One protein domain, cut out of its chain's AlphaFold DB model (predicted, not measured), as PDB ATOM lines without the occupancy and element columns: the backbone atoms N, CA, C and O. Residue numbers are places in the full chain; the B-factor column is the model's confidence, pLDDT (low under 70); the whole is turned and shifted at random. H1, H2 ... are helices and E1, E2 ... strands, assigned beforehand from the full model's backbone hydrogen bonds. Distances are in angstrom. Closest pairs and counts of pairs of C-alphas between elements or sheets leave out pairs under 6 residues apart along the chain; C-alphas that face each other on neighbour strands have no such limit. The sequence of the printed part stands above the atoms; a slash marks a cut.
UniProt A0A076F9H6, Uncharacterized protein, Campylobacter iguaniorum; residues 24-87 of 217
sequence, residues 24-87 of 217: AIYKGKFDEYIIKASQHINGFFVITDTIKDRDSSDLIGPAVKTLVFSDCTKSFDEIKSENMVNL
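Overview. This is residues 24 to 87 of the 217 residues of an uncharacterized protein of Campylobacter iguaniorum (UniProt A0A076F9H6). What does the model look like at first sight? A small sheet of three strands, E1, E2 and E3, stands across from a short two-stranded hairpin, E4 and E5, and the helix H1 lies at one end, near E1 and E4. The first residues, 24 to 25, pair with E4 and add a short run beside that hairpin. What is it made of, and how large is it? The printed part has 64 residues, with five named strands and then one helix along the chain, in the order E1 E2 E3 E4 E5 H1; the class is mixed, and 30 residues, under half, are in named elements. Both sheets, E1 E2 E3 and E4 E5, are antiparallel, and the whole is compact and rounded, with a radius of gyration of the C-alphas of 11.1 A and spans of 28 by 23 by 23 A.

Arrangement. Where does the first stretch go? Residues 24 to 25 pair, parallel, with residues 67 to 68 of E4, residues 66 to 68. How are the strands paired? E1, residues 33 to 37, E2, residues 45 to 49, and E3, residues 57 to 60, form a meander, each strand the antiparallel neighbour of the one before, with N 34 and O 48 at 2.8 A and N 47 and O 58 at 2.8 A within hydrogen-bond range. E4 and E5, residues 73 to 75, form a hairpin, with N 67 and O 74 at 2.7 A; E3 and E4 are apart. Where is the helix? H1, residues 76 to 85, is on the sheet E1 E2 E3, with 16 pairs of C-alphas within 10 A, making two layers, a helix on one face of a sheet. The closest C-alphas of E1 and H1 are those of Lys 36 and Asn 83, 7.5 A apart, and those of E4 and H1 are Thr 66 and Phe 76, 5.9 A apart. In H1 every O i to N i+4 pair is within hydrogen-bond range.

Along the chain. Where do the first strands lie? E1 begins at C-alpha 33, (-35.314, -10.723, 46.749), and is 13.1 A long; E2 is 13.0 A and E3 9.8 A. Where do the later elements lie? E4 is 6.5 A and E5 7.0 A long; H1, 14.3 A, ends at C-alpha 85, (-36.225, -19.911, 62.165).

Size, cuts and confidence. How far does it reach? The two C-alphas farthest apart are those of Asp 53 and Leu 87, 31.4 A; the printed part has no cut. Are any links long? No; E1 to E2 and E2 to E3 are short, and the others are tight. Where is confidence low? Residues 38 to 43, 52 to 53, 55 and 83 to 87 have pLDDT under 70; the mean of the printed part is 75.0.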
ATOM      1  N   ALA A  24     -21.313  -9.956  48.813       78.88
ATOM      2  CA  ALA A  24     -22.236  -9.931  47.678       78.88
ATOM      3  C   ALA A  24     -23.026  -8.612  47.688       78.88
ATOM      4  O   ALA A  24     -23.466  -8.184  48.754       78.88
ATOM      5  N   ILE A  25     -23.194  -7.958  46.536       81.31
ATOM      6  CA  ILE A  25     -23.858  -6.648  46.426       81.31
ATOM      7  C   ILE A  25     -25.048  -6.764  45.475       81.31
ATOM      8  O   ILE A  25     -24.905  -7.247  44.358       81.31
ATOM      9  N   TYR A  26     -26.199  -6.277  45.925       83.38
ATOM     10  CA  TYR A  26     -27.490  -6.338  45.249       83.38
ATOM     11  C   TYR A  26     -28.029  -4.922  45.025       83.38
ATOM     12  O   TYR A  26     -27.963  -4.075  45.923       83.38
ATOM     13  N   LYS A  27     -28.573  -4.642  43.831       79.31
ATOM     14  CA  LYS A  27     -29.030  -3.288  43.460       79.31
ATOM     15  C   LYS A  27     -30.328  -2.883  44.162       79.31
ATOM     16  O   LYS A  27     -30.614  -1.694  44.296       79.31
ATOM     17  N   GLY A  28     -31.139  -3.859  44.556       80.38
ATOM     18  CA  GLY A  28     -32.464  -3.694  45.139       80.38
ATOM     19  C   GLY A  28     -32.504  -3.697  46.656       80.38
ATOM     20  O   GLY A  28     -31.480  -3.738  47.333       80.38
ATOM     21  N   LYS A  29     -33.712  -3.614  47.206       86.19
ATOM     22  CA  LYS A  29     -33.971  -3.742  48.644       86.19
ATOM     23  C   LYS A  29     -34.067  -5.205  49.040       86.19
ATOM     24  O   LYS A  29     -34.460  -6.027  48.223       86.19
ATOM     25  N   PHE A  30     -33.768  -5.532  50.292       85.56
ATOM     26  CA  PHE A  30     -33.787  -6.918  50.768       85.56
ATOM     27  C   PHE A  30     -35.123  -7.643  50.541       85.56
ATOM     28  O   PHE A  30     -35.133  -8.810  50.159       85.56
ATOM     29  N   ASP A  31     -36.248  -6.953  50.731       87.00
ATOM     30  CA  ASP A  31     -37.596  -7.509  50.556       87.00
ATOM     31  C   ASP A  31     -37.998  -7.739  49.089       87.00
ATOM     32  O   ASP A  31     -39.004  -8.398  48.819       87.00
ATOM     33  N   GLU A  32     -37.201  -7.246  48.142       85.56
ATOM     34  CA  GLU A  32     -37.379  -7.460  46.706       85.56
ATOM     35  C   GLU A  32     -36.666  -8.728  46.208       85.56
ATOM     36  O   GLU A  32     -36.796  -9.070  45.031       85.56
ATOM     37  N   TYR A  33     -35.956  -9.453  47.080       83.31
ATOM     38  CA  TYR A  33     -35.314 -10.723  46.749       83.31
ATOM     39  C   TYR A  33     -35.990 -11.895  47.451       83.31
ATOM     40  O   TYR A  33     -36.347 -11.852  48.628       83.31
ATOM     41  N   ILE A  34     -36.111 -13.002  46.725       81.69
ATOM     42  CA  ILE A  34     -36.482 -14.296  47.286       81.69
ATOM     43  C   ILE A  34     -35.198 -15.040  47.619       81.69
ATOM     44  O   ILE A  34     -34.418 -15.365  46.728       81.69
ATOM     45  N   ILE A  35     -35.013 -15.359  48.898       84.06
ATOM     46  CA  ILE A  35     -33.876 -16.145  49.373       84.06
ATOM     47  C   ILE A  35     -34.371 -17.533  49.759       84.06
ATOM     48  O   ILE A  35     -35.278 -17.671  50.580       84.06
ATOM     49  N   LYS A  36     -33.797 -18.572  49.153       80.06
ATOM     50  CA  LYS A  36     -34.144 -19.975  49.416       80.06
ATOM     51  C   LYS A  36     -32.888 -20.791  49.642       80.06
ATOM     52  O   LYS A  36     -31.883 -20.570  48.978       80.06
ATOM     53  N   ALA A  37     -32.947 -21.774  50.535       73.62
ATOM     54  CA  ALA A  37     -31.902 -22.789  50.591       73.62
ATOM     55  C   ALA A  37     -31.823 -23.512  49.237       73.62
ATOM     56  O   ALA A  37     -32.853 -23.856  48.649       73.62
ATOM     57  N   SER A  38     -30.607 -23.720  48.742       65.25
ATOM     58  CA  SER A  38     -30.380 -24.481  47.519       65.25
ATOM     59  C   SER A  38     -30.831 -25.922  47.728       65.25
ATOM     60  O   SER A  38     -30.435 -26.577  48.692       65.25
ATOM     61  N   GLN A  39     -31.647 -26.423  46.803       55.59
ATOM     62  CA  GLN A  39     -32.056 -27.830  46.773       55.59
ATOM     63  C   GLN A  39     -30.939 -28.740  46.241       55.59
ATOM     64  O   GLN A  39     -31.015 -29.956  46.381       55.59
ATOM     65  N   HIS A  40     -29.898 -28.158  45.640       49.34
ATOM     66  CA  HIS A  40     -28.869 -28.895  44.908       49.34
ATOM     67  C   HIS A  40     -27.514 -28.912  45.624       49.34
ATOM     68  O   HIS A  40     -26.722 -29.821  45.393       49.34
ATOM     69  N   ILE A  41     -27.233 -27.929  46.492       49.69
ATOM     70  CA  ILE A  41     -25.954 -27.817  47.207       49.69
ATOM     71  C   ILE A  41     -26.211 -27.420  48.663       49.69
ATOM     72  O   ILE A  41     -26.686 -26.322  48.959       49.69
ATOM     73  N   ASN A  42     -25.888 -28.326  49.590       60.72
ATOM     74  CA  ASN A  42     -26.129 -28.115  51.014       60.72
ATOM     75  C   ASN A  42     -25.310 -26.931  51.550       60.72
ATOM     76  O   ASN A  42     -24.111 -26.826  51.298       60.72
ATOM     77  N   GLY A  43     -25.954 -26.060  52.325       64.88
ATOM     78  CA  GLY A  43     -25.320 -24.874  52.901       64.88
ATOM     79  C   GLY A  43     -25.179 -23.691  51.943       64.88
ATOM     80  O   GLY A  43     -24.531 -22.719  52.314       64.88
ATOM     81  N   PHE A  44     -25.783 -23.752  50.755       77.38
ATOM     82  CA  PHE A  44     -25.859 -22.633  49.818       77.38
ATOM     83  C   PHE A  44     -27.287 -22.090  49.749       77.38
ATOM     84  O   PHE A  44     -28.252 -22.816  49.999       77.38
ATOM     85  N   PHE A  45     -27.427 -20.822  49.379       77.12
ATOM     86  CA  PHE A  45     -28.712 -20.162  49.173       77.12
ATOM     87  C   PHE A  45     -28.804 -19.621  47.752       77.12
ATOM     88  O   PHE A  45     -27.820 -19.134  47.209       77.12
ATOM     89  N   VAL A  46     -29.990 -19.707  47.161       79.44
ATOM     90  CA  VAL A  46     -30.337 -19.025  45.918       79.44
ATOM     91  C   VAL A  46     -31.022 -17.715  46.286       79.44
ATOM     92  O   VAL A  46     -32.016 -17.729  47.017       79.44
ATOM     93  N   ILE A  47     -30.483 -16.605  45.796       82.62
ATOM     94  CA  ILE A  47     -31.054 -15.266  45.911       82.62
ATOM     95  C   ILE A  47     -31.558 -14.864  44.535       82.62
ATOM     96  O   ILE A  47     -30.774 -14.734  43.606       82.62
ATOM     97  N   THR A  48     -32.865 -14.678  44.408       77.94
ATOM     98  CA  THR A  48     -33.520 -14.337  43.143       77.94
ATOM     99  C   THR A  48     -34.178 -12.975  43.263       77.94
ATOM    100  O   THR A  48     -35.047 -12.792  44.116       77.94
ATOM    101  N   ASP A  49     -33.802 -12.040  42.394       75.19
ATOM    102  CA  ASP A  49     -34.515 -10.768  42.267       75.19
ATOM    103  C   ASP A  49     -35.948 -11.004  41.766       75.19
ATOM    104  O   ASP A  49     -36.194 -11.771  40.830       75.19
ATOM    105  N   THR A  50     -36.916 -10.352  42.400       75.62
ATOM    106  CA  THR A  50     -38.318 -10.389  41.967       75.62
ATOM    107  C   THR A  50     -38.627  -9.354  40.886       75.62
ATOM    108  O   THR A  50     -39.646  -9.470  40.195       75.62
ATOM    109  N   ILE A  51     -37.758  -8.357  40.708       74.88
ATOM    110  CA  ILE A  51     -37.878  -7.326  39.681       74.88
ATOM    111  C   ILE A  51     -37.162  -7.806  38.421       74.88
ATOM    112  O   ILE A  51     -35.953  -8.014  38.401       74.88
ATOM    113  N   LYS A  52     -37.931  -7.974  37.339       68.19
ATOM    114  CA  LYS A  52     -37.392  -8.402  36.044       68.19
ATOM    115  C   LYS A  52     -36.291  -7.457  35.559       68.19
ATOM    116  O   LYS A  52     -36.452  -6.241  35.622       68.19
ATOM    117  N   ASP A  53     -35.233  -8.053  35.013       69.31
ATOM    118  CA  ASP A  53     -34.137  -7.388  34.300       69.31
ATOM    119  C   ASP A  53     -33.272  -6.427  35.148       69.31
ATOM    120  O   ASP A  53     -32.543  -5.612  34.580       69.31
ATOM    121  N   ARG A  54     -33.325  -6.504  36.490       70.75
ATOM    122  CA  ARG A  54     -32.437  -5.731  37.379       70.75
ATOM    123  C   ARG A  54     -31.227  -6.548  37.820       70.75
ATOM    124  O   ARG A  54     -30.114  -6.217  37.418       70.75
ATOM    125  N   ASP A  55     -31.471  -7.589  38.609       62.03
ATOM    126  CA  ASP A  55     -30.480  -8.592  38.985       62.03
ATOM    127  C   ASP A  55     -30.996  -9.993  38.607       62.03
ATOM    128  O   ASP A  55     -32.199 -10.228  38.465       62.03
ATOM    129  N   SER A  56     -30.079 -10.930  38.364       73.12
ATOM    130  CA  SER A  56     -30.413 -12.323  38.052       73.12
ATOM    131  C   SER A  56     -30.647 -13.147  39.330       73.12
ATOM    132  O   SER A  56     -30.956 -12.614  40.394       73.12
ATOM    133  N   SER A  57     -30.565 -14.477  39.224       74.38
ATOM    134  CA  SER A  57     -30.482 -15.349  40.398       74.38
ATOM    135  C   SER A  57     -29.030 -15.688  40.697       74.38
ATOM    136  O   SER A  57     -28.319 -16.124  39.794       74.38
ATOM    137  N   ASP A  58     -28.638 -15.563  41.959       72.38
ATOM    138  CA  ASP A  58     -27.295 -15.864  42.437       72.38
ATOM    139  C   ASP A  58     -27.312 -17.038  43.409       72.38
ATOM    140  O   ASP A  58     -28.190 -17.142  44.266       72.38
ATOM    141  N   LEU A  59     -26.304 -17.903  43.318       73.94
ATOM    142  CA  LEU A  59     -26.055 -18.948  44.301       73.94
ATOM    143  C   LEU A  59     -24.916 -18.510  45.228       73.94
ATOM    144  O   LEU A  59     -23.766 -18.401  44.807       73.94
ATOM    145  N   ILE A  60     -25.226 -18.311  46.503       79.06
ATOM    146  CA  ILE A  60     -24.276 -17.865  47.524       79.06
ATOM    147  C   ILE A  60     -23.955 -18.986  48.511       79.06
ATOM    148  O   ILE A  60     -24.839 -19.673  49.027       79.06
ATOM    149  N   GLY A  61     -22.666 -19.163  48.784       74.88
ATOM    150  CA  GLY A  61     -22.157 -20.149  49.733       74.88
ATOM    151  C   GLY A  61     -21.532 -19.519  50.978       74.88
ATOM    152  O   GLY A  61     -21.384 -18.298  51.039       74.88
ATOM    153  N   PRO A  62     -21.073 -20.344  51.937       71.25
ATOM    154  CA  PRO A  62     -20.510 -19.893  53.218       71.25
ATOM    155  C   PRO A  62     -19.247 -19.022  53.114       71.25
ATOM    156  O   PRO A  62     -18.805 -18.459  54.111       71.25
ATOM    157  N   ALA A  63     -18.637 -18.947  51.928       70.88
ATOM    158  CA  ALA A  63     -17.513 -18.056  51.653       70.88
ATOM    159  C   ALA A  63     -17.932 -16.574  51.622       70.88
ATOM    160  O   ALA A  63     -17.119 -15.699  51.919       70.88
ATOM    161  N   VAL A  64     -19.199 -16.289  51.304       79.75
ATOM    162  CA  VAL A  64     -19.778 -14.952  51.430       79.75
ATOM    163  C   VAL A  64     -20.033 -14.698  52.911       79.75
ATOM    164  O   VAL A  64     -20.704 -15.486  53.565       79.75
ATOM    165  N   LYS A  65     -19.500 -13.605  53.457       80.81
ATOM    166  CA  LYS A  65     -19.761 -13.174  54.838       80.81
ATOM    167  C   LYS A  65     -20.848 -12.120  54.914       80.81
ATOM    168  O   LYS A  65     -21.617 -12.123  55.874       80.81
ATOM    169  N   THR A  66     -20.919 -11.255  53.910       81.94
ATOM    170  CA  THR A  66     -21.755 -10.058  53.911       81.94
ATOM    171  C   THR A  66     -22.558  -9.977  52.618       81.94
ATOM    172  O   THR A  66     -22.057 -10.266  51.539       81.94
ATOM    173  N   LEU A  67     -23.815  -9.579  52.724       88.00
ATOM    174  CA  LEU A  67     -24.734  -9.327  51.630       88.00
ATOM    175  C   LEU A  67     -25.234  -7.893  51.778       88.00
ATOM    176  O   LEU A  67     -25.848  -7.547  52.788       88.00
ATOM    177  N   VAL A  68     -24.949  -7.049  50.799       85.06
ATOM    178  CA  VAL A  68     -25.300  -5.631  50.800       85.06
ATOM    179  C   VAL A  68     -26.455  -5.427  49.838       85.06
ATOM    180  O   VAL A  68     -26.314  -5.649  48.642       85.06
ATOM    181  N   PHE A  69     -27.584  -4.987  50.371       87.25
ATOM    182  CA  PHE A  69     -28.743  -4.522  49.624       87.25
ATOM    183  C   PHE A  69     -28.762  -2.989  49.662       87.25
ATOM    184  O   PHE A  69     -28.091  -2.358  50.480       87.25
ATOM    185  N   SER A  70     -29.552  -2.362  48.798       85.38
ATOM    186  CA  SER A  70     -29.660  -0.898  48.740       85.38
ATOM    187  C   SER A  70     -30.186  -0.260  50.033       85.38
ATOM    188  O   SER A  70     -29.895   0.904  50.306       85.38
ATOM    189  N   ASP A  71     -30.962  -1.002  50.826       88.12
ATOM    190  CA  ASP A  71     -31.603  -0.532  52.054       88.12
ATOM    191  C   ASP A  71     -30.991  -1.106  53.337       88.12
ATOM    192  O   ASP A  71     -31.230  -0.568  54.422       88.12
ATOM    193  N   CYS A  72     -30.211  -2.183  53.245       86.56
ATOM    194  CA  CYS A  72     -29.623  -2.824  54.413       86.56
ATOM    195  C   CYS A  72     -28.403  -3.689  54.083       86.56
ATOM    196  O   CYS A  72     -28.024  -3.909  52.938       86.56
ATOM    197  N   THR A  73     -27.766  -4.207  55.126       89.06
ATOM    198  CA  THR A  73     -26.690  -5.187  55.014       89.06
ATOM    199  C   THR A  73     -27.011  -6.358  55.930       89.06
ATOM    200  O   THR A  73     -27.430  -6.152  57.069       89.06
ATOM    201  N   LYS A  74     -26.837  -7.573  55.417       86.69
ATOM    202  CA  LYS A  74     -27.070  -8.841  56.111       86.69
ATOM    203  C   LYS A  74     -25.791  -9.660  56.109       86.69
ATOM    204  O   LYS A  74     -25.059  -9.670  55.129       86.69
ATOM    205  N   SER A  75     -25.520 -10.380  57.180       87.44
ATOM    206  CA  SER A  75     -24.479 -11.404  57.205       87.44
ATOM    207  C   SER A  75     -25.011 -12.738  56.687       87.44
ATOM    208  O   SER A  75     -26.206 -13.029  56.765       87.44
ATOM    209  N   PHE A  76     -24.120 -13.590  56.189       83.81
ATOM    210  CA  PHE A  76     -24.495 -14.938  55.759       83.81
ATOM    211  C   PHE A  76     -25.103 -15.766  56.900       83.81
ATOM    212  O   PHE A  76     -26.069 -16.499  56.692       83.81
ATOM    213  N   ASP A  77     -24.595 -15.599  58.124       82.38
ATOM    214  CA  ASP A  77     -25.158 -16.244  59.312       82.38
ATOM    215  C   ASP A  77     -26.564 -15.724  59.643       82.38
ATOM    216  O   ASP A  77     -27.421 -16.517  60.034       82.38
ATOM    217  N   GLU A  78     -26.847 -14.432  59.432       83.88
ATOM    218  CA  GLU A  78     -28.205 -13.887  59.566       83.88
ATOM    219  C   GLU A  78     -29.149 -14.512  58.541       83.88
ATOM    220  O   GLU A  78     -30.175 -15.058  58.940       83.88
ATOM    221  N   ILE A  79     -28.771 -14.545  57.257       83.94
ATOM    222  CA  ILE A  79     -29.562 -15.194  56.196       83.94
ATOM    223  C   ILE A  79     -29.831 -16.660  56.531       83.94
ATOM    224  O   ILE A  79     -30.964 -17.137  56.416       83.94
ATOM    225  N   LYS A  80     -28.803 -17.374  56.993       81.06
ATOM    226  CA  LYS A  80     -28.916 -18.765  57.422       81.06
ATOM    227  C   LYS A  80     -29.867 -18.905  58.604       81.06
ATOM    228  O   LYS A  80     -30.745 -19.761  58.573       81.06
ATOM    229  N   SER A  81     -29.729 -18.067  59.627       77.88
ATOM    230  CA  SER A  81     -30.567 -18.122  60.825       77.88
ATOM    231  C   SER A  81     -32.030 -17.768  60.537       77.88
ATOM    232  O   SER A  81     -32.911 -18.504  60.967       77.88
ATOM    233  N   GLU A  82     -32.310 -16.732  59.743       72.25
ATOM    234  CA  GLU A  82     -33.666 -16.308  59.363       72.25
ATOM    235  C   GLU A  82     -34.378 -17.392  58.539       72.25
ATOM    236  O   GLU A  82     -35.552 -17.695  58.771       72.25
ATOM    237  N   ASN A  83     -33.646 -18.071  57.650       63.91
ATOM    238  CA  ASN A  83     -34.159 -19.223  56.907       63.91
ATOM    239  C   ASN A  83     -34.285 -20.494  57.772       63.91
ATOM    240  O   ASN A  83     -35.114 -21.353  57.473       63.91
ATOM    241  N   MET A  84     -33.531 -20.611  58.872       52.88
ATOM    242  CA  MET A  84     -33.667 -21.700  59.849       52.88
ATOM    243  C   MET A  84     -34.792 -21.471  60.873       52.88
ATOM    244  O   MET A  84     -35.398 -22.439  61.332       52.88
ATOM    245  N   VAL A  85     -35.137 -20.225  61.216       44.59
ATOM    246  CA  VAL A  85     -36.225 -19.911  62.165       44.59
ATOM    247  C   VAL A  85     -37.592 -20.318  61.600       44.59
ATOM    248  O   VAL A  85     -38.423 -20.845  62.344       44.59
ATOM    249  N   ASN A  86     -37.787 -20.238  60.280       38.81
ATOM    250  CA  ASN A  86     -38.991 -20.740  59.602       38.81
ATOM    251  C   ASN A  86     -39.154 -22.278  59.639       38.81
ATOM    252  O   ASN A  86     -40.221 -22.783  59.294       38.81
ATOM    253  N   LEU A  87     -38.147 -23.028  60.109       35.59
ATOM    254  CA  LEU A  87     -38.224 -24.480  60.330       35.59
ATOM    255  C   LEU A  87     -38.607 -24.857  61.777       35.59
ATOM    256  O   LEU A  87     -38.900 -26.021  62.046       35.59
TER     257      LEU A  87